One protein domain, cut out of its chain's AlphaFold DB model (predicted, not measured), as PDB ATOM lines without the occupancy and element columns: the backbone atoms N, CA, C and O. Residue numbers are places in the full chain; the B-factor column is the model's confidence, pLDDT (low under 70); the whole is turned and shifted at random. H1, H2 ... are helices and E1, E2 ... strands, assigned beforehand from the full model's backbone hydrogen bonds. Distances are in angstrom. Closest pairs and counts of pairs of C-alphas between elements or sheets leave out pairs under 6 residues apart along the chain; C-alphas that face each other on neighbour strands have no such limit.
ATOM      1  N   ALA A 303      39.466  18.019  74.927       84.50
ATOM      2  CA  ALA A 303      38.454  18.975  74.478       84.50
ATOM      3  C   ALA A 303      37.222  19.063  75.406       84.50
ATOM      4  O   ALA A 303      36.644  20.139  75.545       84.50
ATOM      5  N   GLN A 304      36.814  17.973  76.074       85.19
ATOM      6  CA  GLN A 304      35.745  18.030  77.086       85.19
ATOM      7  C   GLN A 304      36.194  18.799  78.333       85.19
ATOM      8  O   GLN A 304      35.427  19.600  78.864       85.19
ATOM      9  N   LEU A 305      37.433  18.589  78.787       83.88
ATOM     10  CA  LEU A 305      37.988  19.301  79.940       83.88
ATOM     11  C   LEU A 305      38.160  20.799  79.651       83.88
ATOM     12  O   LEU A 305      37.789  21.634  80.474       83.88
ATOM     13  N   GLU A 306      38.678  21.143  78.472       84.81
ATOM     14  CA  GLU A 306      38.822  22.527  78.011       84.81
ATOM     15  C   GLU A 306      37.470  23.222  77.825       84.81
ATOM     16  O   GLU A 306      37.330  24.380  78.208       84.81
ATOM     17  N   HIS A 307      36.449  22.521  77.322       84.44
ATOM     18  CA  HIS A 307      35.103  23.080  77.178       84.44
ATOM     19  C   HIS A 307      34.419  23.355  78.528       84.44
ATOM     20  O   HIS A 307      33.813  24.410  78.690       84.44
ATOM     21  N   VAL A 308      34.527  22.446  79.510       82.31
ATOM     22  CA  VAL A 308      33.864  22.612  80.823       82.31
ATOM     23  C   VAL A 308      34.599  23.608  81.731       82.31
ATOM     24  O   VAL A 308      33.954  24.286  82.527       82.31
ATOM     25  N   LEU A 309      35.927  23.739  81.613       80.12
ATOM     26  CA  LEU A 309      36.677  24.812  82.285       80.12
ATOM     27  C   LEU A 309      36.565  26.159  81.552       80.12
ATOM     28  O   LEU A 309      36.632  27.207  82.190       80.12
ATOM     29  N   GLY A 310      36.384  26.133  80.233       76.19
ATOM     30  CA  GLY A 310      36.309  27.309  79.376       76.19
ATOM     31  C   GLY A 310      37.654  28.030  79.174       76.19
ATOM     32  O   GLY A 310      38.657  27.735  79.837       76.19
ATOM     33  N   PRO A 311      37.695  29.016  78.259       64.69
ATOM     34  CA  PRO A 311      38.850  29.903  78.119       64.69
ATOM     35  C   PRO A 311      38.993  30.839  79.334       64.69
ATOM     36  O   PRO A 311      40.111  31.123  79.759       64.69
ATOM     37  N   ASP A 312      37.863  31.256  79.917       48.50
ATOM     38  CA  ASP A 312      37.746  32.428  80.793       48.50
ATOM     39  C   ASP A 312      37.893  32.163  82.303       48.50
ATOM     40  O   ASP A 312      37.640  33.066  83.102       48.50
ATOM     41  N   VAL A 313      38.361  30.980  82.733       53.62
ATOM     42  CA  VAL A 313      39.070  30.915  84.027       53.62
ATOM     43  C   VAL A 313      40.332  31.756  83.834       53.62
ATOM     44  O   VAL A 313      41.213  31.320  83.085       53.62
ATOM     45  N   PRO A 314      40.449  32.959  84.430       48.62
ATOM     46  CA  PRO A 314      41.507  33.868  84.029       48.62
ATOM     47  C   PRO A 314      42.867  33.275  84.392       48.62
ATOM     48  O   PRO A 314      42.976  32.416  85.270       48.62
ATOM     49  N   HIS A 315      43.930  33.787  83.779       48.91
ATOM     50  CA  HIS A 315      45.289  33.567  84.270       48.91
ATOM     51  C   HIS A 315      45.478  34.366  85.578       48.91
ATOM     52  O   HIS A 315      46.182  35.373  85.611       48.91
ATOM     53  N   THR A 316      44.770  33.968  86.645       41.19
ATOM     54  CA  THR A 316      44.785  34.590  87.977       41.19
ATOM     55  C   THR A 316      46.106  34.277  88.665       41.19
ATOM     56  O   THR A 316      46.171  33.446  89.570       41.19
ATOM     57  N   THR A 317      47.154  34.951  88.185       42.94
ATOM     58  CA  THR A 317      48.579  34.686  88.410       42.94
ATOM     59  C   THR A 317      49.047  33.298  87.958       42.94
ATOM     60  O   THR A 317      48.417  32.279  88.226       42.94
ATOM     61  N   GLU A 318      50.206  33.243  87.296       50.69
ATOM     62  CA  GLU A 318      50.980  32.005  87.159       50.69
ATOM     63  C   GLU A 318      51.608  31.685  88.523       50.69
ATOM     64  O   GLU A 318      52.782  31.959  88.772       50.69
ATOM     65  N   ILE A 319      50.791  31.175  89.449       54.19
ATOM     66  CA  ILE A 319      51.251  30.740  90.768       54.19
ATOM     67  C   ILE A 319      52.039  29.443  90.570       54.19
ATOM     68  O   ILE A 319      51.481  28.356  90.625       54.19
ATOM     69  N   ASP A 320      53.342  29.561  90.323       64.31
ATOM     70  CA  ASP A 320      54.314  28.468  90.130       64.31
ATOM     71  C   ASP A 320      54.671  27.733  91.444       64.31
ATOM     72  O   ASP A 320      55.729  27.125  91.587       64.31
ATOM     73  N   THR A 321      53.790  27.819  92.442       71.19
ATOM     74  CA  THR A 321      53.964  27.316  93.808       71.19
ATOM     75  C   THR A 321      52.643  26.765  94.332       71.19
ATOM     76  O   THR A 321      51.580  27.310  94.041       71.19
ATOM     77  N   PHE A 322      52.688  25.736  95.174       74.69
ATOM     78  CA  PHE A 322      51.542  25.413  96.027       74.69
ATOM     79  C   PHE A 322      51.426  26.454  97.153       74.69
ATOM     80  O   PHE A 322      52.455  26.978  97.587       74.69
ATOM     81  N   PRO A 323      50.215  26.757  97.648       74.12
ATOM     82  CA  PRO A 323      48.930  26.119  97.339       74.12
ATOM     83  C   PRO A 323      48.197  26.716  96.128       74.12
ATOM     84  O   PRO A 323      48.421  27.862  95.745       74.12
ATOM     85  N   CYS A 324      47.279  25.941  95.544       79.31
ATOM     86  CA  CYS A 324      46.453  26.371  94.416       79.31
ATOM     87  C   CYS A 324      45.000  25.858  94.491       79.31
ATOM     88  O   CYS A 324      44.712  24.717  94.873       79.31
ATOM     89  N   ALA A 325      44.068  26.730  94.100       81.19
ATOM     90  CA  ALA A 325      42.640  26.439  94.046       81.19
ATOM     91  C   ALA A 325      42.283  25.591  92.815       81.19
ATOM     92  O   ALA A 325      42.755  25.855  91.709       81.19
ATOM     93  N   GLY A 326      41.422  24.595  93.013       85.19
ATOM     94  CA  GLY A 326      40.822  23.800  91.946       85.19
ATOM     95  C   GLY A 326      39.410  24.274  91.603       85.19
ATOM     96  O   GLY A 326      38.771  25.017  92.349       85.19
ATOM     97  N   VAL A 327      38.888  23.785  90.483       86.81
ATOM     98  CA  VAL A 327      37.518  24.008  90.013       86.81
ATOM     99  C   VAL A 327      36.760  22.684  90.069       86.81
ATOM    100  O   VAL A 327      37.203  21.682  89.506       86.81
ATOM    101  N   ARG A 328      35.599  22.668  90.737       87.06
ATOM    102  CA  ARG A 328      34.655  21.544  90.639       87.06
ATOM    103  C   ARG A 328      33.928  21.646  89.310       87.06
ATOM    104  O   ARG A 328      33.300  22.665  89.030       87.06
ATOM    105  N   LEU A 329      33.996  20.591  88.513       87.38
ATOM    106  CA  LEU A 329      33.280  20.507  87.250       87.38
ATOM    107  C   LEU A 329      31.812  20.213  87.587       87.38
ATOM    108  O   LEU A 329      31.484  19.152  88.114       87.38
ATOM    109  N   ALA A 330      30.931  21.191  87.380       85.50
ATOM    110  CA  ALA A 330      29.536  21.119  87.827       85.50
ATOM    111  C   ALA A 330      28.575  20.528  86.778       85.50
ATOM    112  O   ALA A 330      27.408  20.280  87.083       85.50
ATOM    113  N   HIS A 331      29.036  20.338  85.537       83.88
ATOM    114  CA  HIS A 331      28.187  20.074  84.373       83.88
ATOM    115  C   HIS A 331      28.835  19.073  83.401       83.88
ATOM    116  O   HIS A 331      30.058  18.934  83.350       83.88
ATOM    117  N   GLY A 332      28.007  18.420  82.579       89.12
ATOM    118  CA  GLY A 332      28.454  17.546  81.487       89.12
ATOM    119  C   GLY A 332      29.067  16.208  81.936       89.12
ATOM    120  O   GLY A 332      28.939  15.822  83.096       89.12
ATOM    121  N   PRO A 333      29.761  15.482  81.033       86.06
ATOM    122  CA  PRO A 333      30.315  14.145  81.302       86.06
ATOM    123  C   PRO A 333      31.411  14.078  82.375       86.06
ATOM    124  O   PRO A 333      31.890  12.989  82.683       86.06
ATOM    125  N   LEU A 334      31.841  15.232  82.895       87.44
ATOM    126  CA  LEU A 334      32.867  15.377  83.929       87.44
ATOM    127  C   LEU A 334      32.274  15.861  85.267       87.44
ATOM    128  O   LEU A 334      33.026  16.188  86.182       87.44
ATOM    129  N   ALA A 335      30.943  15.955  85.378       88.50
ATOM    130  CA  ALA A 335      30.271  16.479  86.560       88.50
ATOM    131  C   ALA A 335      30.670  15.720  87.841       88.50
ATOM    132  O   ALA A 335      30.716  14.493  87.871       88.50
ATOM    133  N   GLY A 336      30.966  16.468  88.904       87.62
ATOM    134  CA  GLY A 336      31.440  15.941  90.186       87.62
ATOM    135  C   GLY A 336      32.962  15.800  90.293       87.62
ATOM    136  O   GLY A 336      33.479  15.852  91.408       87.62
ATOM    137  N   LEU A 337      33.686  15.704  89.170       91.81
ATOM    138  CA  LEU A 337      35.152  15.688  89.161       91.81
ATOM    139  C   LEU A 337      35.735  17.061  89.524       91.81
ATOM    140  O   LEU A 337      35.060  18.096  89.500       91.81
ATOM    141  N   VAL A 338      37.031  17.071  89.832       93.12
ATOM    142  CA  VAL A 338      37.785  18.289  90.132       93.12
ATOM    143  C   VAL A 338      38.961  18.432  89.178       93.12
ATOM    144  O   VAL A 338      39.667  17.458  88.914       93.12
ATOM    145  N   ALA A 339      39.195  19.655  88.707       93.56
ATOM    146  CA  ALA A 339      40.342  19.989  87.882       93.56
ATOM    147  C   ALA A 339      41.135  21.197  88.407       93.56
ATOM    148  O   ALA A 339      40.585  22.090  89.049       93.56
ATOM    149  N   TRP A 340      42.429  21.240  88.089       92.69
ATOM    150  CA  TRP A 340      43.331  22.366  88.348       92.69
ATOM    151  C   TRP A 340      43.962  22.844  87.047       92.69
ATOM    152  O   TRP A 340      44.193  22.056  86.131       92.69
ATOM    153  N   ARG A 341      44.302  24.131  87.004       91.81
ATOM    154  CA  ARG A 341      45.136  24.737  85.966       91.81
ATOM    155  C   ARG A 341      46.519  24.995  86.576       91.81
ATOM    156  O   ARG A 341      46.627  25.799  87.496       91.81
ATOM    157  N   LEU A 342      47.540  24.268  86.123       92.88
ATOM    158  CA  LEU A 342      48.889  24.243  86.714       92.88
ATOM    159  C   LEU A 342      49.953  24.632  85.681       92.88
ATOM    160  O   LEU A 342      49.800  24.337  84.493       92.88
ATOM    161  N   VAL A 343      51.049  25.245  86.136       93.31
ATOM    162  CA  VAL A 343      52.225  25.508  85.298       93.31
ATOM    163  C   VAL A 343      53.055  24.231  85.201       93.31
ATOM    164  O   VAL A 343      53.438  23.635  86.210       93.31
ATOM    165  N   VAL A 344      53.345  23.817  83.970       94.81
ATOM    166  CA  VAL A 344      54.175  22.659  83.643       94.81
ATOM    167  C   VAL A 344      55.398  23.129  82.864       94.81
ATOM    168  O   VAL A 344      55.293  23.957  81.958       94.81
ATOM    169  N   ARG A 345      56.570  22.594  83.205       94.81
ATOM    170  CA  ARG A 345      57.847  22.873  82.543       94.81
ATOM    171  C   ARG A 345      58.583  21.591  82.192       94.81
ATOM    172  O   ARG A 345      58.467  20.574  82.884       94.81
ATOM    173  N   LEU A 346      59.433  21.670  81.172       93.31
ATOM    174  CA  LEU A 346      60.516  20.701  81.019       93.31
ATOM    175  C   LEU A 346      61.464  20.768  82.236       93.31
ATOM    176  O   LEU A 346      61.652  21.841  82.820       93.31
ATOM    177  N   PRO A 347      62.106  19.654  82.630       90.56
ATOM    178  CA  PRO A 347      63.203  19.709  83.587       90.56
ATOM    179  C   PRO A 347      64.357  20.524  82.984       90.56
ATOM    180  O   PRO A 347      64.998  20.096  82.030       90.56
ATOM    181  N   SER A 348      64.637  21.699  83.555       82.50
ATOM    182  CA  SER A 348      65.572  22.720  83.043       82.50
ATOM    183  C   SER A 348      67.071  22.360  83.107       82.50
ATOM    184  O   SER A 348      67.934  23.239  83.105       82.50
ATOM    185  N   GLY A 349      67.404  21.070  83.185       63.75
ATOM    186  CA  GLY A 349      68.772  20.573  83.293       63.75
ATOM    187  C   GLY A 349      69.406  20.295  81.932       63.75
ATOM    188  O   GLY A 349      68.923  19.446  81.203       63.75
ATOM    189  N   GLU A 350      70.535  20.960  81.662       52.94
ATOM    190  CA  GLU A 350      71.519  20.607  80.624       52.94
ATOM    191  C   GLU A 350      70.988  20.543  79.171       52.94
ATOM    192  O   GLU A 350      70.485  19.527  78.696       52.94
ATOM    193  N   LYS A 351      71.190  21.635  78.413       52.69
ATOM    194  CA  LYS A 351      70.638  21.864  77.055       52.69
ATOM    195  C   LYS A 351      70.997  20.817  75.983       52.69
ATOM    196  O   LYS A 351      70.404  20.843  74.909       52.69
ATOM    197  N   ASP A 352      71.924  19.910  76.276       48.72
ATOM    198  CA  ASP A 352      72.419  18.871  75.369       48.72
ATOM    199  C   ASP A 352      71.864  17.465  75.681       48.72
ATOM    200  O   ASP A 352      72.166  16.509  74.962       48.72
ATOM    201  N   LYS A 353      71.048  17.307  76.737       52.97
ATOM    202  CA  LYS A 353      70.462  16.018  77.138       52.97
ATOM    203  C   LYS A 353      68.951  16.132  77.360       52.97
ATOM    204  O   LYS A 353      68.494  16.491  78.439       52.97
ATOM    205  N   PHE A 354      68.164  15.751  76.350       52.00
ATOM    206  CA  PHE A 354      66.728  15.501  76.535       52.00
ATOM    207  C   PHE A 354      66.508  14.529  77.710       52.00
ATOM    208  O   PHE A 354      67.289  13.577  77.841       52.00
ATOM    209  N   PRO A 355      65.473  14.730  78.552       53.31
ATOM    210  CA  PRO A 355      65.238  13.881  79.715       53.31
ATOM    211  C   PRO A 355      65.138  12.417  79.285       53.31
ATOM    212  O   PRO A 355      64.378  12.084  78.374       53.31
ATOM    213  N   VAL A 356      65.934  11.551  79.920       52.12
ATOM    214  CA  VAL A 356      66.005  10.128  79.567       52.12
ATOM    215  C   VAL A 356      64.647   9.492  79.836       52.12
ATOM    216  O   VAL A 356      64.241   9.316  80.980       52.12
ATOM    217  N   VAL A 357      63.944   9.173  78.756       53.00
ATOM    218  CA  VAL A 357      62.602   8.599  78.799       53.00
ATOM    219  C   VAL A 357      62.709   7.135  79.230       53.00
ATOM    220  O   VAL A 357      63.177   6.283  78.472       53.00
ATOM    221  N   GLU A 358      62.314   6.843  80.470       53.31
ATOM    222  CA  GLU A 358      62.379   5.496  81.038       53.31
ATOM    223  C   GLU A 358      61.256   4.620  80.465       53.31
ATOM    224  O   GLU A 358      60.121   4.606  80.943       53.31
ATOM    225  N   SER A 359      61.572   3.845  79.428       46.25
ATOM    226  CA  SER A 359      60.674   2.809  78.913       46.25
ATOM    227  C   SER A 359      60.501   1.683  79.943       46.25
ATOM    228  O   SER A 359      61.279   0.730  79.966       46.25
ATOM    229  N   LEU A 360      59.450   1.760  80.768       46.53
ATOM    230  CA  LEU A 360      59.055   0.761  81.781       46.53
ATOM    231  C   LEU A 360      58.489  -0.550  81.177       46.53
ATOM    232  O   LEU A 360      57.604  -1.194  81.748       46.53
ATOM    233  N   SER A 361      59.000  -0.975  80.018       38.84
ATOM    234  CA  SER A 361      58.483  -2.093  79.215       38.84
ATOM    235  C   SER A 361      58.543  -3.459  79.906       38.84
ATOM    236  O   SER A 361      57.862  -4.387  79.478       38.84
ATOM    237  N   THR A 362      59.354  -3.601  80.955       39.75
ATOM    238  CA  THR A 362      59.601  -4.879  81.643       39.75
ATOM    239  C   THR A 362      58.613  -5.171  82.780       39.75
ATOM    240  O   THR A 362      58.494  -6.323  83.180       39.75
ATOM    241  N   GLY A 363      57.914  -4.160  83.316       36.84
ATOM    242  CA  GLY A 363      57.039  -4.326  84.491       36.84
ATOM    243  C   GLY A 363      55.557  -4.537  84.161       36.84
ATOM    244  O   GLY A 363      54.901  -5.401  84.732       36.84
ATOM    245  N   TYR A 364      55.018  -3.767  83.212       40.25
ATOM    246  CA  TYR A 364      53.564  -3.627  83.049       40.25
ATOM    247  C   TYR A 364      52.839  -4.789  82.358       40.25
ATOM    248  O   TYR A 364      51.610  -4.838  82.390       40.25
ATOM    249  N   LYS A 365      53.559  -5.734  81.739       43.03
ATOM    250  CA  LYS A 365      52.910  -6.822  80.994       43.03
ATOM    251  C   LYS A 365      52.168  -7.801  81.918       43.03
ATOM    252  O   LYS A 365      51.013  -8.123  81.660       43.03
ATOM    253  N   PRO A 530      60.999  30.016  78.431       65.69
ATOM    254  CA  PRO A 530      60.509  29.671  77.089       65.69
ATOM    255  C   PRO A 530      60.122  28.189  76.905       65.69
ATOM    256  O   PRO A 530      60.069  27.690  75.783       65.69
ATOM    257  N   GLN A 531      59.913  27.468  78.009       85.88
ATOM    258  CA  GLN A 531      59.513  26.059  78.090       85.88
ATOM    259  C   GLN A 531      58.506  25.820  79.234       85.88
ATOM    260  O   GLN A 531      58.408  24.705  79.749       85.88
ATOM    261  N   ALA A 532      57.791  26.870  79.653       91.62
ATOM    262  CA  ALA A 532      56.647  26.793  80.552       91.62
ATOM    263  C   ALA A 532      55.338  26.877  79.764       91.62
ATOM    264  O   ALA A 532      55.185  27.754  78.916       91.62
ATOM    265  N   ILE A 533      54.390  25.993  80.073       93.06
ATOM    266  CA  ILE A 533      53.003  26.103  79.616       93.06
ATOM    267  C   ILE A 533      52.055  25.920  80.797       93.06
ATOM    268  O   ILE A 533      52.306  25.123  81.698       93.06
ATOM    269  N   THR A 534      50.940  26.639  80.778       92.69
ATOM    270  CA  THR A 534      49.843  26.439  81.727       92.69
ATOM    271  C   THR A 534      48.847  25.452  81.120       92.69
ATOM    272  O   THR A 534      48.392  25.665  79.998       92.69
ATOM    273  N   THR A 535      48.496  24.376  81.830       94.25
ATOM    274  CA  THR A 535      47.553  23.357  81.330       94.25
ATOM    275  C   THR A 535      46.597  22.845  82.407       94.25
ATOM    276  O   THR A 535      46.803  23.063  83.601       94.25
ATOM    277  N   ASN A 536      45.532  22.178  81.968       94.12
ATOM    278  CA  ASN A 536      44.453  21.678  82.806       94.12
ATOM    279  C   ASN A 536      44.671  20.190  83.144       94.12
ATOM    280  O   ASN A 536      44.965  19.383  82.263       94.12
ATOM    281  N   PHE A 537      44.463  19.817  84.405       96.12
ATOM    282  CA  PHE A 537      44.538  18.443  84.906       96.12
ATOM    283  C   PHE A 537      43.274  18.071  85.680       96.12
ATOM    284  O   PHE A 537      42.794  18.885  86.462       96.12
ATOM    285  N   ILE A 538      42.802  16.828  85.555       95.75
ATOM    286  CA  ILE A 538      41.790  16.234  86.450       95.75
ATOM    287  C   ILE A 538      42.504  15.555  87.631       95.75
ATOM    288  O   ILE A 538      43.464  14.823  87.407       95.75
ATOM    289  N   LEU A 539      42.052  15.738  88.875       95.62
ATOM    290  CA  LEU A 539      42.497  14.887  89.990       95.62
ATOM    291  C   LEU A 539      41.703  13.581  89.966       95.62
ATOM    292  O   LEU A 539      40.475  13.595  90.010       95.62
ATOM    293  N   ASP A 540      42.415  12.462  89.905       96.19
ATOM    294  CA  ASP A 540      41.849  11.123  89.810       96.19
ATOM    295  C   ASP A 540      42.537  10.218  90.839       96.19
ATOM    296  O   ASP A 540      43.464   9.466  90.538       96.19
ATOM    297  N   THR A 541      42.082  10.305  92.092       94.94
ATOM    298  CA  THR A 541      42.620   9.516  93.214       94.94
ATOM    299  C   THR A 541      42.329   8.014  93.105       94.94
ATOM    300  O   THR A 541      42.829   7.249  93.924       94.94
ATOM    301  N   SER A 542      41.576   7.571  92.088       95.25
ATOM    302  CA  SER A 542      41.452   6.149  91.748       95.25
ATOM    303  C   SER A 542      42.672   5.619  90.981       95.25
ATOM    304  O   SER A 542      42.916   4.412  90.968       95.25
ATOM    305  N   GLN A 543      43.468   6.504  90.365       95.56
ATOM    306  CA  GLN A 543      44.662   6.123  89.615       95.56
ATOM    307  C   GLN A 543      45.919   6.189  90.495       95.56
ATOM    308  O   GLN A 543      46.196   7.222  91.112       95.56
ATOM    309  N   PRO A 544      46.735   5.115  90.543       97.06
ATOM    310  CA  PRO A 544      47.961   5.116  91.333       97.06
ATOM    311  C   PRO A 544      49.050   6.001  90.711       97.06
ATOM    312  O   PRO A 544      49.871   6.537  91.442       97.06
ATOM    313  N   TYR A 545      49.043   6.184  89.386       97.56
ATOM    314  CA  TYR A 545      49.988   7.004  88.619       97.56
ATOM    315  C   TYR A 545      49.305   8.233  88.008       97.56
ATOM    316  O   TYR A 545      48.091   8.252  87.816       97.56
ATOM    317  N   SER A 546      50.095   9.239  87.635       97.69
ATOM    318  CA  SER A 546      49.613  10.425  86.916       97.69
ATOM    319  C   SER A 546      49.743  10.268  85.397       97.69
ATOM    320  O   SER A 546      50.691   9.651  84.905       97.69
ATOM    321  N   LEU A 547      48.816  10.866  84.647       97.56
ATOM    322  CA  LEU A 547      48.772  10.860  83.182       97.56
ATOM    323  C   LEU A 547      49.035  12.254  82.610       97.56
ATOM    324  O   LEU A 547      48.504  13.246  83.108       97.56
ATOM    325  N   ILE A 548      49.807  12.330  81.531       97.44
ATOM    326  CA  ILE A 548      50.025  13.567  80.774       97.44
ATOM    327  C   ILE A 548      49.554  13.381  79.331       97.44
ATOM    328  O   ILE A 548      49.871  12.370  78.697       97.44
ATOM    329  N   SER A 549      48.781  14.336  78.815       96.75
ATOM    330  CA  SER A 549      48.271  14.270  77.445       96.75
ATOM    331  C   SER A 549      49.379  14.484  76.405       96.75
ATOM    332  O   SER A 549      50.441  15.059  76.678       96.75
ATOM    333  N   TRP A 550      49.133  14.010  75.185       94.69
ATOM    334  CA  TRP A 550      50.064  14.150  74.063       94.69
ATOM    335  C   TRP A 550      50.267  15.606  73.653       94.69
ATOM    336  O   TRP A 550      51.384  16.040  73.383       94.69
ATOM    337  N   GLU A 551      49.177  16.358  73.638       94.50
ATOM    338  CA  GLU A 551      49.079  17.744  73.204       94.50
ATOM    339  C   GLU A 551      49.892  18.652  74.140       94.50
ATOM    340  O   GLU A 551      50.640  19.512  73.681       94.50
ATOM    341  N   VAL A 552      49.843  18.378  75.449       95.00
ATOM    342  CA  VAL A 552      50.648  19.050  76.483       95.00
ATOM    343  C   VAL A 552      52.144  18.785  76.298       95.00
ATOM    344  O   VAL A 552      52.951  19.710  76.389       95.00
ATOM    345  N   LEU A 553      52.543  17.551  75.979       94.88
ATOM    346  CA  LEU A 553      53.946  17.232  75.698       94.88
ATOM    347  C   LEU A 553      54.440  17.870  74.388       94.88
ATOM    348  O   LEU A 553      55.551  18.402  74.350       94.88
ATOM    349  N   LEU A 554      53.616  17.883  73.337       93.12
ATOM    350  CA  LEU A 554      53.921  18.576  72.081       93.12
ATOM    351  C   LEU A 554      54.072  20.092  72.298       93.12
ATOM    352  O   LEU A 554      55.024  20.682  71.784       93.12
ATOM    353  N   ALA A 555      53.206  20.707  73.108       93.38
ATOM    354  CA  ALA A 555      53.277  22.124  73.473       93.38
ATOM    355  C   ALA A 555      54.503  22.467  74.349       93.38
ATOM    356  O   ALA A 555      55.088  23.536  74.189       93.38
ATOM    357  N   LEU A 556      54.964  21.539  75.197       93.62
ATOM    358  CA  LEU A 556      56.263  21.621  75.888       93.62
ATOM    359  C   LEU A 556      57.474  21.447  74.948       93.62
ATOM    360  O   LEU A 556      58.618  21.597  75.379       93.62
ATOM    361  N   GLY A 557      57.257  21.112  73.674       93.00
ATOM    362  CA  GLY A 557      58.312  20.920  72.682       93.00
ATOM    363  C   GLY A 557      58.924  19.515  72.649       93.00
ATOM    364  O   GLY A 557      59.988  19.344  72.041       93.00
ATOM    365  N   TYR A 558      58.284  18.497  73.245       89.62
ATOM    366  CA  TYR A 558      58.692  17.105  73.023       89.62
ATOM    367  C   TYR A 558      58.537  16.752  71.544       89.62
ATOM    368  O   TYR A 558      57.441  16.754  70.989       89.62
ATOM    369  N   LYS A 559      59.651  16.403  70.898       87.19
ATOM    370  CA  LYS A 559      59.659  15.902  69.520       87.19
ATOM    371  C   LYS A 559      59.499  14.380  69.556       87.19
ATOM    372  O   LYS A 559      60.422  13.720  70.051       87.19
ATOM    373  N   PRO A 560      58.407  13.804  69.007       77.25
ATOM    374  CA  PRO A 560      58.136  12.368  69.107       77.25
ATOM    375  C   PRO A 560      59.283  11.477  68.607       77.25
ATOM    376  O   PRO A 560      59.479  10.392  69.128       77.25
ATOM    377  N   SER A 561      60.078  11.953  67.646       64.00
ATOM    378  CA  SER A 561      61.123  11.206  66.933       64.00
ATOM    379  C   SER A 561      62.437  10.944  67.692       64.00
ATOM    380  O   SER A 561      63.372  10.400  67.101       64.00
ATOM    381  N   THR A 562      62.569  11.348  68.959       54.06
ATOM    382  CA  THR A 562      63.899  11.483  69.604       54.06
ATOM    383  C   THR A 562      64.332  10.268  70.448       54.06
ATOM    384  O   THR A 562      65.520  10.107  70.729       54.06
ATOM    385  N   VAL A 563      63.405   9.394  70.861       49.59
ATOM    386  CA  VAL A 563      63.638   8.439  71.972       49.59
ATOM    387  C   VAL A 563      64.361   7.139  71.562       49.59
ATOM    388  O   VAL A 563      65.123   6.581  72.356       49.59
ATOM    389  N   ASP A 564      64.197   6.670  70.319       49.66
ATOM    390  CA  ASP A 564      64.686   5.352  69.851       49.66
ATOM    391  C   ASP A 564      66.202   5.110  70.044       49.66
ATOM    392  O   ASP A 564      66.653   3.975  70.243       49.66
ATOM    393  N   ASN A 565      67.016   6.169  69.988       45.03
ATOM    394  CA  ASN A 565      68.475   6.053  69.888       45.03
ATOM    395  C   ASN A 565      69.168   5.534  71.162       45.03
ATOM    396  O   ASN A 565      70.262   4.972  71.065       45.03
ATOM    397  N   HIS A 566      68.553   5.673  72.342       43.56
ATOM    398  CA  HIS A 566      69.134   5.169  73.594       43.56
ATOM    399  C   HIS A 566      68.787   3.702  73.870       43.56
ATOM    400  O   HIS A 566      69.675   2.935  74.249       43.56
ATOM    401  N   ALA A 567      67.546   3.274  73.612       44.56
ATOM    402  CA  ALA A 567      67.154   1.872  73.760       44.56
ATOM    403  C   ALA A 567      67.939   0.971  72.787       44.56
ATOM    404  O   ALA A 567      68.566  -0.011  73.192       44.56
ATOM    405  N   LYS A 568      67.999   1.365  71.509       44.78
ATOM    406  CA  LYS A 568      68.642   0.583  70.440       44.78
ATOM    407  C   LYS A 568      70.167   0.472  70.574       44.78
ATOM    408  O   LYS A 568      70.763  -0.470  70.056       44.78
ATOM    409  N   ARG A 569      70.814   1.391  71.304       45.81
ATOM    410  CA  ARG A 569      72.254   1.305  71.615       45.81
ATOM    411  C   ARG A 569      72.598   0.256  72.676       45.81
ATOM    412  O   ARG A 569      73.727  -0.218  72.672       45.81
ATOM    413  N   MET A 601      56.413   8.939  70.757       86.56
ATOM    414  CA  MET A 601      56.061   8.590  72.130       86.56
ATOM    415  C   MET A 601      55.076   7.410  72.154       86.56
ATOM    416  O   MET A 601      54.325   7.179  71.206       86.56
ATOM    417  N   GLN A 602      55.100   6.630  73.226       91.25
ATOM    418  CA  GLN A 602      54.228   5.465  73.372       91.25
ATOM    419  C   GLN A 602      53.305   5.680  74.569       91.25
ATOM    420  O   GLN A 602      53.763   6.073  75.636       91.25
ATOM    421  N   THR A 603      52.006   5.418  74.425       94.12
ATOM    422  CA  THR A 603      51.080   5.441  75.570       94.12
ATOM    423  C   THR A 603      51.575   4.472  76.656       94.12
ATOM    424  O   THR A 603      51.938   3.335  76.357       94.12
ATOM    425  N   GLY A 604      51.618   4.928  77.912       94.94
ATOM    426  CA  GLY A 604      52.219   4.222  79.053       94.94
ATOM    427  C   GLY A 604      53.732   4.430  79.233       94.94
ATOM    428  O   GLY A 604      54.310   3.905  80.181       94.94
ATOM    429  N   GLN A 605      54.395   5.190  78.358       94.38
ATOM    430  CA  GLN A 605      55.807   5.559  78.500       94.38
ATOM    431  C   GLN A 605      55.996   6.579  79.631       94.38
ATOM    432  O   GLN A 605      55.220   7.526  79.728       94.38
ATOM    433  N   ALA A 606      57.022   6.415  80.472       94.56
ATOM    434  CA  ALA A 606      57.254   7.320  81.595       94.56
ATOM    435  C   ALA A 606      58.091   8.545  81.190       94.56
ATOM    436  O   ALA A 606      59.162   8.415  80.593       94.56
ATOM    437  N   VAL A 607      57.625   9.733  81.573       94.31
ATOM    438  CA  VAL A 607      58.326  11.017  81.430       94.31
ATOM    439  C   VAL A 607      58.396  11.731  82.781       94.31
ATOM    440  O   VAL A 607      57.564  11.499  83.658       94.31
ATOM    441  N   ILE A 608      59.395  12.597  82.961       94.81
ATOM    442  CA  ILE A 608      59.542  13.433  84.160       94.81
ATOM    443  C   ILE A 608      59.396  14.893  83.741       94.81
ATOM    444  O   ILE A 608      60.135  15.369  82.878       94.81
ATOM    445  N   LEU A 609      58.447  15.585  84.364       95.12
ATOM    446  CA  LEU A 609      58.110  16.989  84.126       95.12
ATOM    447  C   LEU A 609      58.261  17.775  85.426       95.12
ATOM    448  O   LEU A 609      58.286  17.181  86.501       95.12
ATOM    449  N   ARG A 610      58.330  19.105  85.353       94.81
ATOM    450  CA  ARG A 610      58.169  19.962  86.534       94.81
ATOM    451  C   ARG A 610      56.761  20.545  86.567       94.81
ATOM    452  O   ARG A 610      56.346  21.128  85.575       94.81
ATOM    453  N   VAL A 611      56.053  20.413  87.684       94.31
ATOM    454  CA  VAL A 611      54.703  20.958  87.908       94.31
ATOM    455  C   VAL A 611      54.762  21.848  89.143       94.31
ATOM    456  O   VAL A 611      55.120  21.354  90.208       94.31
ATOM    457  N   GLN A 612      54.480  23.150  89.010       91.81
ATOM    458  CA  GLN A 612      54.708  24.143  90.081       91.81
ATOM    459  C   GLN A 612      56.127  24.007  90.688       91.81
ATOM    460  O   GLN A 612      56.318  23.781  91.883       91.81
ATOM    461  N   GLY A 613      57.139  23.966  89.815       90.75
ATOM    462  CA  GLY A 613      58.539  23.679  90.158       90.75
ATOM    463  C   GLY A 613      58.895  22.219  90.513       90.75
ATOM    464  O   GLY A 613      60.033  21.813  90.248       90.75
ATOM    465  N   VAL A 614      57.971  21.416  91.053       92.00
ATOM    466  CA  VAL A 614      58.207  20.046  91.565       92.00
ATOM    467  C   VAL A 614      58.461  19.033  90.438       92.00
ATOM    468  O   VAL A 614      57.644  18.960  89.523       92.00
ATOM    469  N   PRO A 615      59.524  18.202  90.481       94.38
ATOM    470  CA  PRO A 615      59.719  17.111  89.527       94.38
ATOM    471  C   PRO A 615      58.750  15.941  89.788       94.38
ATOM    472  O   PRO A 615      58.844  15.272  90.811       94.38
ATOM    473  N   VAL A 616      57.860  15.658  88.837       95.31
ATOM    474  CA  VAL A 616      56.805  14.632  88.925       95.31
ATOM    475  C   VAL A 616      56.938  13.648  87.762       95.31
ATOM    476  O   VAL A 616      57.205  14.047  86.623       95.31
ATOM    477  N   ARG A 617      56.732  12.353  88.033       96.06
ATOM    478  CA  ARG A 617      56.680  11.303  87.005       96.06
ATOM    479  C   ARG A 617      55.252  11.157  86.464       96.06
ATOM    480  O   ARG A 617      54.300  11.011  87.224       96.06
ATOM    481  N   PHE A 618      55.123  11.145  85.142       97.38
ATOM    482  CA  PHE A 618      53.871  10.918  84.420       97.38
ATOM    483  C   PHE A 618      54.017   9.745  83.455       97.38
ATOM    484  O   PHE A 618      55.103   9.517  82.920       97.38
ATOM    485  N   LEU A 619      52.918   9.047  83.172       96.88
ATOM    486  CA  LEU A 619      52.810   8.194  81.990       96.88
ATOM    487  C   LEU A 619      52.149   8.980  80.848       96.88
ATOM    488  O   LEU A 619      51.183   9.711  81.066       96.88
ATOM    489  N   VAL A 620      52.654   8.825  79.624       96.69
ATOM    490  CA  VAL A 620      52.022   9.383  78.417       96.69
ATOM    491  C   VAL A 620      50.640   8.743  78.237       96.69
ATOM    492  O   VAL A 620      50.530   7.515  78.188       96.69
ATOM    493  N   ALA A 621      49.593   9.559  78.138       96.62
ATOM    494  CA  ALA A 621      48.212   9.108  77.971       96.62
ATOM    495  C   ALA A 621      47.942   8.524  76.566       96.62
ATOM    496  O   ALA A 621      48.848   8.359  75.738       96.62
ATOM    497  N   LYS A 622      46.685   8.180  76.268       95.75
ATOM    498  CA  LYS A 622      46.246   7.971  74.878       95.75
ATOM    499  C   LYS A 622      46.180   9.318  74.147       95.75
ATOM    500  O   LYS A 622      46.089  10.373  74.771       95.75
ATOM    501  N   GLU A 623      46.239   9.285  72.823       93.38
ATOM    502  CA  GLU A 623      46.003  10.471  71.990       93.38
ATOM    503  C   GLU A 623      44.580  11.009  72.250       93.38
ATOM    504  O   GLU A 623      43.627  10.226  72.305       93.38
ATOM    505  N   GLY A 624      44.438  12.317  72.497       93.25
ATOM    506  CA  GLY A 624      43.172  12.953  72.877       93.25
ATOM    507  C   GLY A 624      42.689  12.730  74.322       93.25
ATOM    508  O   GLY A 624      41.675  13.321  74.700       93.25
ATOM    509  N   GLU A 625      43.366  11.918  75.143       95.31
ATOM    510  CA  GLU A 625      43.008  11.689  76.555       95.31
ATOM    511  C   GLU A 625      43.572  12.790  77.468       95.31
ATOM    512  O   GLU A 625      44.764  13.086  77.442       95.31
ATOM    513  N   ALA A 626      42.714  13.388  78.298       95.62
ATOM    514  CA  ALA A 626      43.076  14.495  79.180       95.62
ATOM    515  C   ALA A 626      44.108  14.103  80.255       95.62
ATOM    516  O   ALA A 626      44.082  12.998  80.804       95.62
ATOM    517  N   SER A 627      44.976  15.055  80.613       97.06
ATOM    518  CA  SER A 627      45.954  14.907  81.697       97.06
ATOM    519  C   SER A 627      45.272  14.680  83.054       97.06
ATOM    520  O   SER A 627      44.280  15.337  83.385       97.06
ATOM    521  N   ARG A 628      45.831  13.778  83.871       97.12
ATOM    522  CA  ARG A 628      45.321  13.431  85.206       97.12
ATOM    523  C   ARG A 628      46.424  13.421  86.261       97.12
ATOM    524  O   ARG A 628      47.550  13.011  85.989       97.12
ATOM    525  N   LEU A 629      46.080  13.807  87.481       97.31
ATOM    526  CA  LEU A 629      46.925  13.691  88.666       97.31
ATOM    527  C   LEU A 629      46.428  12.486  89.466       97.31
ATOM    528  O   LEU A 629      45.298  12.499  89.949       97.31
ATOM    529  N   GLY A 630      47.250  11.444  89.559       96.94
ATOM    530  CA  GLY A 630      46.970  10.272  90.386       96.94
ATOM    531  C   GLY A 630      47.515  10.427  91.804       96.94
ATOM    532  O   GLY A 630      48.146  11.431  92.142       96.94
ATOM    533  N   VAL A 631      47.344   9.390  92.626       96.50
ATOM    534  CA  VAL A 631      47.863   9.352  94.007       96.50
ATOM    535  C   VAL A 631      49.383   9.556  94.048       96.50
ATOM    536  O   VAL A 631      49.876  10.256  94.932       96.50
ATOM    537  N   GLN A 632      50.119   9.057  93.045       96.38
ATOM    538  CA  GLN A 632      51.547   9.339  92.881       96.38
ATOM    539  C   GLN A 632      51.872  10.837  92.901       96.38
ATOM    540  O   GLN A 632      52.850  11.207  93.534       96.38
ATOM    541  N   PHE A 633      51.098  11.709  92.246       96.38
ATOM    542  CA  PHE A 633      51.414  13.143  92.249       96.38
ATOM    543  C   PHE A 633      51.287  13.757  93.647       96.38
ATOM    544  O   PHE A 633      52.134  14.564  94.020       96.38
ATOM    545  N   MET A 634      50.276  13.353  94.423       95.56
ATOM    546  CA  MET A 634      50.098  13.844  95.793       95.56
ATOM    547  C   MET A 634      51.314  13.494  96.662       95.56
ATOM    548  O   MET A 634      51.835  14.349  97.372       95.56
ATOM    549  N   HIS A 635      51.839  12.273  96.520       94.88
ATOM    550  CA  HIS A 635      53.043  11.827  97.223       94.88
ATOM    551  C   HIS A 635      54.344  12.449  96.671       94.88
ATOM    552  O   HIS A 635      55.137  12.990  97.437       94.88
ATOM    553  N   ASP A 636      54.574  12.407  95.353       92.94
ATOM    554  CA  ASP A 636      55.796  12.913  94.700       92.94
ATOM    555  C   ASP A 636      55.970  14.433  94.879       92.94
ATOM    556  O   ASP A 636      57.100  14.923  94.891       92.94
ATOM    557  N   ALA A 637      54.870  15.180  95.027       93.19
ATOM    558  CA  ALA A 637      54.894  16.617  95.286       93.19
ATOM    559  C   ALA A 637      54.785  17.008  96.764       93.19
ATOM    560  O   ALA A 637      54.978  18.186  97.069       93.19
ATOM    561  N   GLY A 638      54.493  16.061  97.663       94.19
ATOM    562  CA  GLY A 638      54.164  16.357  99.059       94.19
ATOM    563  C   GLY A 638      53.008  17.352  99.147       94.19
ATOM    564  O   GLY A 638      53.171  18.429  99.727       94.19
ATOM    565  N   VAL A 639      51.893  17.048  98.469       93.44
ATOM    566  CA  VAL A 639      50.687  17.883  98.463       93.44
ATOM    567  C   VAL A 639      49.461  17.119  98.944       93.44
ATOM    568  O   VAL A 639      49.080  16.079  98.402       93.44
ATOM    569  N   SER A 640      48.783  17.719  99.912       92.38
ATOM    570  CA  SER A 640      47.506  17.277 100.440       92.38
ATOM    571  C   SER A 640      46.339  17.973  99.731       92.38
ATOM    572  O   SER A 640      46.424  19.114  99.268       92.38
ATOM    573  N   PHE A 641      45.212  17.266  99.664       91.81
ATOM    574  CA  PHE A 641      43.953  17.738  99.093       91.81
ATOM    575  C   PHE A 641      42.911  17.946 100.195       91.81
ATOM    576  O   PHE A 641      42.726  17.077 101.047       91.81
ATOM    577  N   TYR A 642      42.169  19.054 100.140       91.06
ATOM    578  CA  TYR A 642      40.938  19.210 100.918       91.06
ATOM    579  C   TYR A 642      39.861  19.984 100.155       91.06
ATOM    580  O   TYR A 642      40.135  20.737  99.219       91.06
ATOM    581  N   LEU A 643      38.615  19.802 100.593       90.62
ATOM    582  CA  LEU A 643      37.504  20.691 100.272       90.62
ATOM    583  C   LEU A 643      37.405  21.737 101.384       90.62
ATOM    584  O   LEU A 643      37.165  21.390 102.543       90.62
ATOM    585  N   ASP A 644      37.580  23.011 101.043       87.94
ATOM    586  CA  ASP A 644      37.323  24.103 101.975       87.94
ATOM    587  C   ASP A 644      35.831  24.136 102.338       87.94
ATOM    588  O   ASP A 644      34.963  24.189 101.464       87.94
ATOM    589  N   ARG A 645      35.534  24.115 103.641       87.81
ATOM    590  CA  ARG A 645      34.162  24.035 104.161       87.81
ATOM    591  C   ARG A 645      33.350  25.300 103.884       87.81
ATOM    592  O   ARG A 645      32.137  25.206 103.748       87.81
ATOM    593  N   GLU A 646      33.996  26.462 103.797       85.38
ATOM    594  CA  GLU A 646      33.306  27.750 103.632       85.38
ATOM    595  C   GLU A 646      33.009  28.060 102.160       85.38
ATOM    596  O   GLU A 646      31.898  28.456 101.806       85.38
ATOM    597  N   SER A 647      33.987  27.863 101.272       83.62
ATOM    598  CA  SER A 647      33.792  28.079  99.836       83.62
ATOM    599  C   SER A 647      33.239  26.856  99.096       83.62
ATOM    600  O   SER A 647      32.798  27.001  97.952       83.62
ATOM    601  N   GLY A 648      33.264  25.662  99.696       86.88
ATOM    602  CA  GLY A 648      32.976  24.391  99.020       86.88
ATOM    603  C   GLY A 648      33.978  24.047  97.910       86.88
ATOM    604  O   GLY A 648      33.714  23.138  97.112       86.88
ATOM    605  N   MET A 649      35.085  24.799  97.817       86.75
ATOM    606  CA  MET A 649      36.063  24.696  96.743       86.75
ATOM    607  C   MET A 649      37.216  23.758  97.126       86.75
ATOM    608  O   MET A 649      37.668  23.757  98.271       86.75
ATOM    609  N   PRO A 650      37.725  22.983  96.165       89.50
ATOM    610  CA  PRO A 650      38.885  22.132  96.341       89.50
ATOM    611  C   PRO A 650      40.176  22.948  96.326       89.50
ATOM    612  O   PRO A 650      40.324  23.884  95.539       89.50
ATOM    613  N   VAL A 651      41.124  22.563  97.172       90.06
ATOM    614  CA  VAL A 651      42.434  23.208  97.306       90.06
ATOM    615  C   VAL A 651      43.510  22.128  97.414       90.06
ATOM    616  O   VAL A 651      43.352  21.158  98.158       90.06
ATOM    617  N   LEU A 652      44.604  22.309  96.669       90.12
ATOM    618  CA  LEU A 652      45.853  21.569  96.860       90.12
ATOM    619  C   LEU A 652      46.822  22.448  97.644       90.12
ATOM    620  O   LEU A 652      47.041  23.604  97.274       90.12
ATOM    621  N   PHE A 653      47.418  21.900  98.698       90.19
ATOM    622  CA  PHE A 653      48.406  22.583  99.529       90.19
ATOM    623  C   PHE A 653      49.604  21.677  99.795       90.19
ATOM    624  O   PHE A 653      49.447  20.467  99.882       90.19
ATOM    625  N   GLY A 654      50.801  22.257  99.896       88.94
ATOM    626  CA  GLY A 654      51.996  21.492 100.251       88.94
ATOM    627  C   GLY A 654      51.973  21.085 101.722       88.94
ATOM    628  O   GLY A 654      51.607  21.897 102.569       88.94
ATOM    629  N   ASP A 655      52.421  19.872 102.034       82.56
ATOM    630  CA  ASP A 655      52.442  19.305 103.393       82.56
ATOM    631  C   ASP A 655      53.363  20.088 104.356       82.56
ATOM    632  O   ASP A 655      53.277  19.964 105.576       82.56
ATOM    633  N   THR A 656      54.228  20.951 103.813       77.38
ATOM    634  CA  THR A 656      55.023  21.933 104.565       77.38
ATOM    635  C   THR A 656      54.190  23.072 105.162       77.38
ATOM    636  O   THR A 656      54.667  23.758 106.067       77.38
ATOM    637  N   ALA A 657      52.946  23.276 104.716       68.00
ATOM    638  CA  ALA A 657      51.981  24.151 105.373       68.00
ATOM    639  C   ALA A 657      51.371  23.425 106.588       68.00
ATOM    640  O   ALA A 657      50.251  22.920 106.541       68.00
ATOM    641  N   LEU A 658      52.127  23.399 107.692       64.56
ATOM    642  CA  LEU A 658      51.842  22.663 108.939       64.56
ATOM    643  C   LEU A 658      50.515  23.024 109.649       64.56
ATOM    644  O   LEU A 658      50.214  22.480 110.712       64.56
ATOM    645  N   ASN A 659      49.727  23.952 109.110       79.06
ATOM    646  CA  ASN A 659      48.494  24.450 109.699       79.06
ATOM    647  C   ASN A 659      47.499  24.841 108.596       79.06
ATOM    648  O   ASN A 659      47.732  25.768 107.824       79.06
ATOM    649  N   ILE A 660      46.343  24.172 108.566       77.69
ATOM    650  CA  ILE A 660      45.280  24.380 107.563       77.69
ATOM    651  C   ILE A 660      44.735  25.824 107.586       77.69
ATOM    652  O   ILE A 660      44.217  26.305 106.580       77.69
ATOM    653  N   LYS A 661      44.877  26.550 108.706       80.50
ATOM    654  CA  LYS A 661      44.490  27.971 108.807       80.50
ATOM    655  C   LYS A 661      45.359  28.893 107.951       80.50
ATOM    656  O   LYS A 661      44.877  29.944 107.540       80.50
ATOM    657  N   ASP A 662      46.600  28.492 107.684       76.81
ATOM    658  CA  ASP A 662      47.592  29.302 106.971       76.81
ATOM    659  C   ASP A 662      47.571  29.022 105.458       76.81
ATOM    660  O   ASP A 662      48.262  29.690 104.690       76.81
ATOM    661  N   VAL A 663      46.746  28.065 105.006       72.50
ATOM    662  CA  VAL A 663      46.473  27.841 103.584       72.50
ATOM    663  C   VAL A 663      45.585  28.985 103.062       72.50
ATOM    664  O   VAL A 663      44.445  29.127 103.519       72.50
ATOM    665  N   PRO A 664      46.045  29.789 102.081       64.44
ATOM    666  CA  PRO A 664      45.233  30.783 101.394       64.44
ATOM    667  C   PRO A 664      43.975  30.142 100.812       64.44
ATOM    668  O   PRO A 664      44.016  29.356  99.864       64.44
ATOM    669  N   ARG A 665      42.835  30.488 101.406       66.81
ATOM    670  CA  ARG A 665      41.525  30.013 100.971       66.81
ATOM    671  C   ARG A 665      41.209  30.551  99.582       66.81
ATOM    672  O   ARG A 665      41.559  31.686  99.254       66.81
ATOM    673  N   THR A 666      40.468  29.773  98.798       63.66
ATOM    674  CA  THR A 666      39.909  30.212  97.516       63.66
ATOM    675  C   THR A 666      38.967  31.391  97.750       63.66
ATOM    676  O   THR A 666      37.789  31.206  98.063       63.66
ATOM    677  N   VAL A 667      39.483  32.618  97.619       56.00
ATOM    678  CA  VAL A 667      38.696  33.838  97.797       56.00
ATOM    679  C   VAL A 667      37.585  33.831  96.755       56.00
ATOM    680  O   VAL A 667      37.815  34.099  95.575       56.00
ATOM    681  N   ARG A 668      36.357  33.531  97.196       60.22
ATOM    682  CA  ARG A 668      35.142  33.723  96.401       60.22
ATOM    683  C   ARG A 668      35.012  35.215  96.114       60.22
ATOM    684  O   ARG A 668      34.397  35.949  96.888       60.22
ATOM    685  N   VAL A 669      35.592  35.666  95.001       57.25
ATOM    686  CA  VAL A 669      35.385  37.016  94.482       57.25
ATOM    687  C   VAL A 669      33.880  37.178  94.301       57.25
ATOM    688  O   VAL A 669      33.285  36.551  93.423       57.25
ATOM    689  N   LYS A 670      33.254  38.000  95.153       61.19
ATOM    690  CA  LYS A 670      31.830  38.348  95.074       61.19
ATOM    691  C   LYS A 670      31.592  39.280  93.879       61.19
ATOM    692  O   LYS A 670      31.156  40.415  94.037       61.19
ATOM    693  N   MET A 671      31.887  38.796  92.672       64.38
ATOM    694  CA  MET A 671      31.345  39.371  91.452       64.38
ATOM    695  C   MET A 671      29.827  39.289  91.553       64.38
ATOM    696  O   MET A 671      29.255  38.197  91.515       64.38
ATOM    697  N   SER A 672      29.191  40.452  91.664       80.25
ATOM    698  CA  SER A 672      27.754  40.592  91.449       80.25
ATOM    699  C   SER A 672      27.353  39.944  90.120       80.25
ATOM    700  O   SER A 672      28.157  39.877  89.184       80.25
ATOM    701  N   ILE A 673      26.095  39.514  90.000       74.44
ATOM    702  CA  ILE A 673      25.567  38.957  88.744       74.44
ATOM    703  C   ILE A 673      25.827  39.938  87.588       74.44
ATOM    704  O   ILE A 673      26.312  39.529  86.538       74.44
ATOM    705  N   GLN A 674      25.667  41.246  87.824       78.19
ATOM    706  CA  GLN A 674      26.021  42.289  86.857       78.19
ATOM    707  C   GLN A 674      27.502  42.285  86.443       78.19
ATOM    708  O   GLN A 674      27.794  42.505  85.273       78.19
ATOM    709  N   GLN A 675      28.453  42.068  87.361       76.44
ATOM    710  CA  GLN A 675      29.878  41.959  87.011       76.44
ATOM    711  C   GLN A 675      30.176  40.679  86.228       76.44
ATOM    712  O   GLN A 675      30.932  40.741  85.264       76.44
ATOM    713  N   ARG A 676      29.556  39.546  86.586       70.56
ATOM    714  CA  ARG A 676      29.719  38.283  85.848       70.56
ATOM    715  C   ARG A 676      29.159  38.396  84.429       70.56
ATOM    716  O   ARG A 676      29.858  38.074  83.478       70.56
ATOM    717  N   VAL A 677      27.947  38.934  84.284       70.69
ATOM    718  CA  VAL A 677      27.305  39.240  82.994       70.69
ATOM    719  C   VAL A 677      28.165  40.199  82.168       70.69
ATOM    720  O   VAL A 677      28.499  39.888  81.029       70.69
ATOM    721  N   ARG A 678      28.613  41.322  82.748       77.00
ATOM    722  CA  ARG A 678      29.523  42.262  82.070       77.00
ATOM    723  C   ARG A 678      30.831  41.595  81.635       77.00
ATOM    724  O   ARG A 678      31.294  41.881  80.539       77.00
ATOM    725  N   SER A 679      31.392  40.686  82.436       68.69
ATOM    726  CA  SER A 679      32.593  39.924  82.069       68.69
ATOM    727  C   SER A 679      32.341  38.995  80.878       68.69
ATOM    728  O   SER A 679      33.111  39.033  79.927       68.69
ATOM    729  N   MET A 680      31.246  38.221  80.889       64.50
ATOM    730  CA  MET A 680      30.880  37.306  79.792       64.50
ATOM    731  C   MET A 680      30.603  38.037  78.469       64.50
ATOM    732  O   MET A 680      30.907  37.512  77.405       64.50
ATOM    733  N   PHE A 681      30.073  39.262  78.521       83.69
ATOM    734  CA  PHE A 681      29.843  40.099  77.334       83.69
ATOM    735  C   PHE A 681      30.999  41.072  77.016       83.69
ATOM    736  O   PHE A 681      30.846  41.949  76.171       83.69
ATOM    737  N   GLY A 682      32.147  40.971  77.699       80.81
ATOM    738  CA  GLY A 682      33.305  41.853  77.482       80.81
ATOM    739  C   GLY A 682      33.083  43.335  77.836       80.81
ATOM    740  O   GLY A 682      33.931  44.176  77.530       80.81
TER     741      GLY A 682
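What this domain is: This is residues 303 to 365, 530 to 569 and 601 to 682 of the 687 residues of an uncharacterized protein of Crucibulum laeve (UniProt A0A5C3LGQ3). Five strands form a sheet curled like part of a barrel, with the short helices H1 and H2 on one face and H4 on the other, where H4 also meets the small two-stranded hairpin of E6 and E7. H3 lies at one end of the long axis, and at the other end residues 672 to 678, of which 673 to 678 belong to H5, stick out. The printed part has 185 residues, under half of them in named elements, in the order H1 E1 E2 E3 H2 H3 E4 E5 H4 E6 E7 H5. The class is mixed, helices and strands; the large sheet, E2 E1 E4 E5 E3, is mixed. The whole is compact, with a radius of gyration of the C-alphas of 17.9 A, yet elongated in outline at 63 by 40 by 34 A.

Where its parts are: H1, residues 303 to 309, begins at C-alpha 303 (38.454, 18.975, 74.478). E1 is residues 338 to 345, 21.9 A long, and E2 is residues 532 to 539, 20.8 A. E3 is residues 546 to 548, H2 550 to 555 and H3 564 to 569. E4 is residues 606 to 611, 15.2 A, and E5 is residues 614 to 620, 18.0 A. H4 is residues 631 to 637, E6 639 to 643 and E7 650 to 654. H5, residues 673 to 680, ends at C-alpha 680 (30.880, 37.306, 79.792).

How they stand to each other: The large sheet is strongly twisted, and E2 bends by 51 degrees at residue 536. E2 and E1 are antiparallel, with N 342 and O 535 2.9 A apart. E1 and E4 are antiparallel, with N 345 and O 610 at 2.8 A. E4 and E5 form a hairpin, with N 609 and O 616 at 3.0 A. E5 and E3 are parallel, with N 619 and O 546 at 2.9 A. H1 is on the sheet at a height of 9.5 A; its closest C-alphas to E2 are those of Glu 306 and Asn 536, 7.4 A apart. H2 is on the same face, at a height of 7.1 A. H4 is on the opposite face, at a height of 7.3 A; its closest C-alphas to E5 are those of Ala 637 and Val 614, 6.0 A apart. E6 and E7 form a hairpin, with N 640 and O 653 at 2.8 A. H3 and H5 are not on the large sheet. Every O i to N i+4 pair is within hydrogen-bond range in H1, H2, H4 and H5, and 1 of 2 in H3.

The domain as a whole: The two C-alphas farthest apart, of Arg 569 and Gln 674, are 63.6 A apart. Residues 366 to 529 and 570 to 600 are not printed, with C-alpha gaps of 37.5 A and 17.8 A. The links H1 to E1 and E7 to H5 are long. The mean pLDDT of the printed part is 79.9; 49 residues are under 70, among them 349 to 365 and 561 to 569.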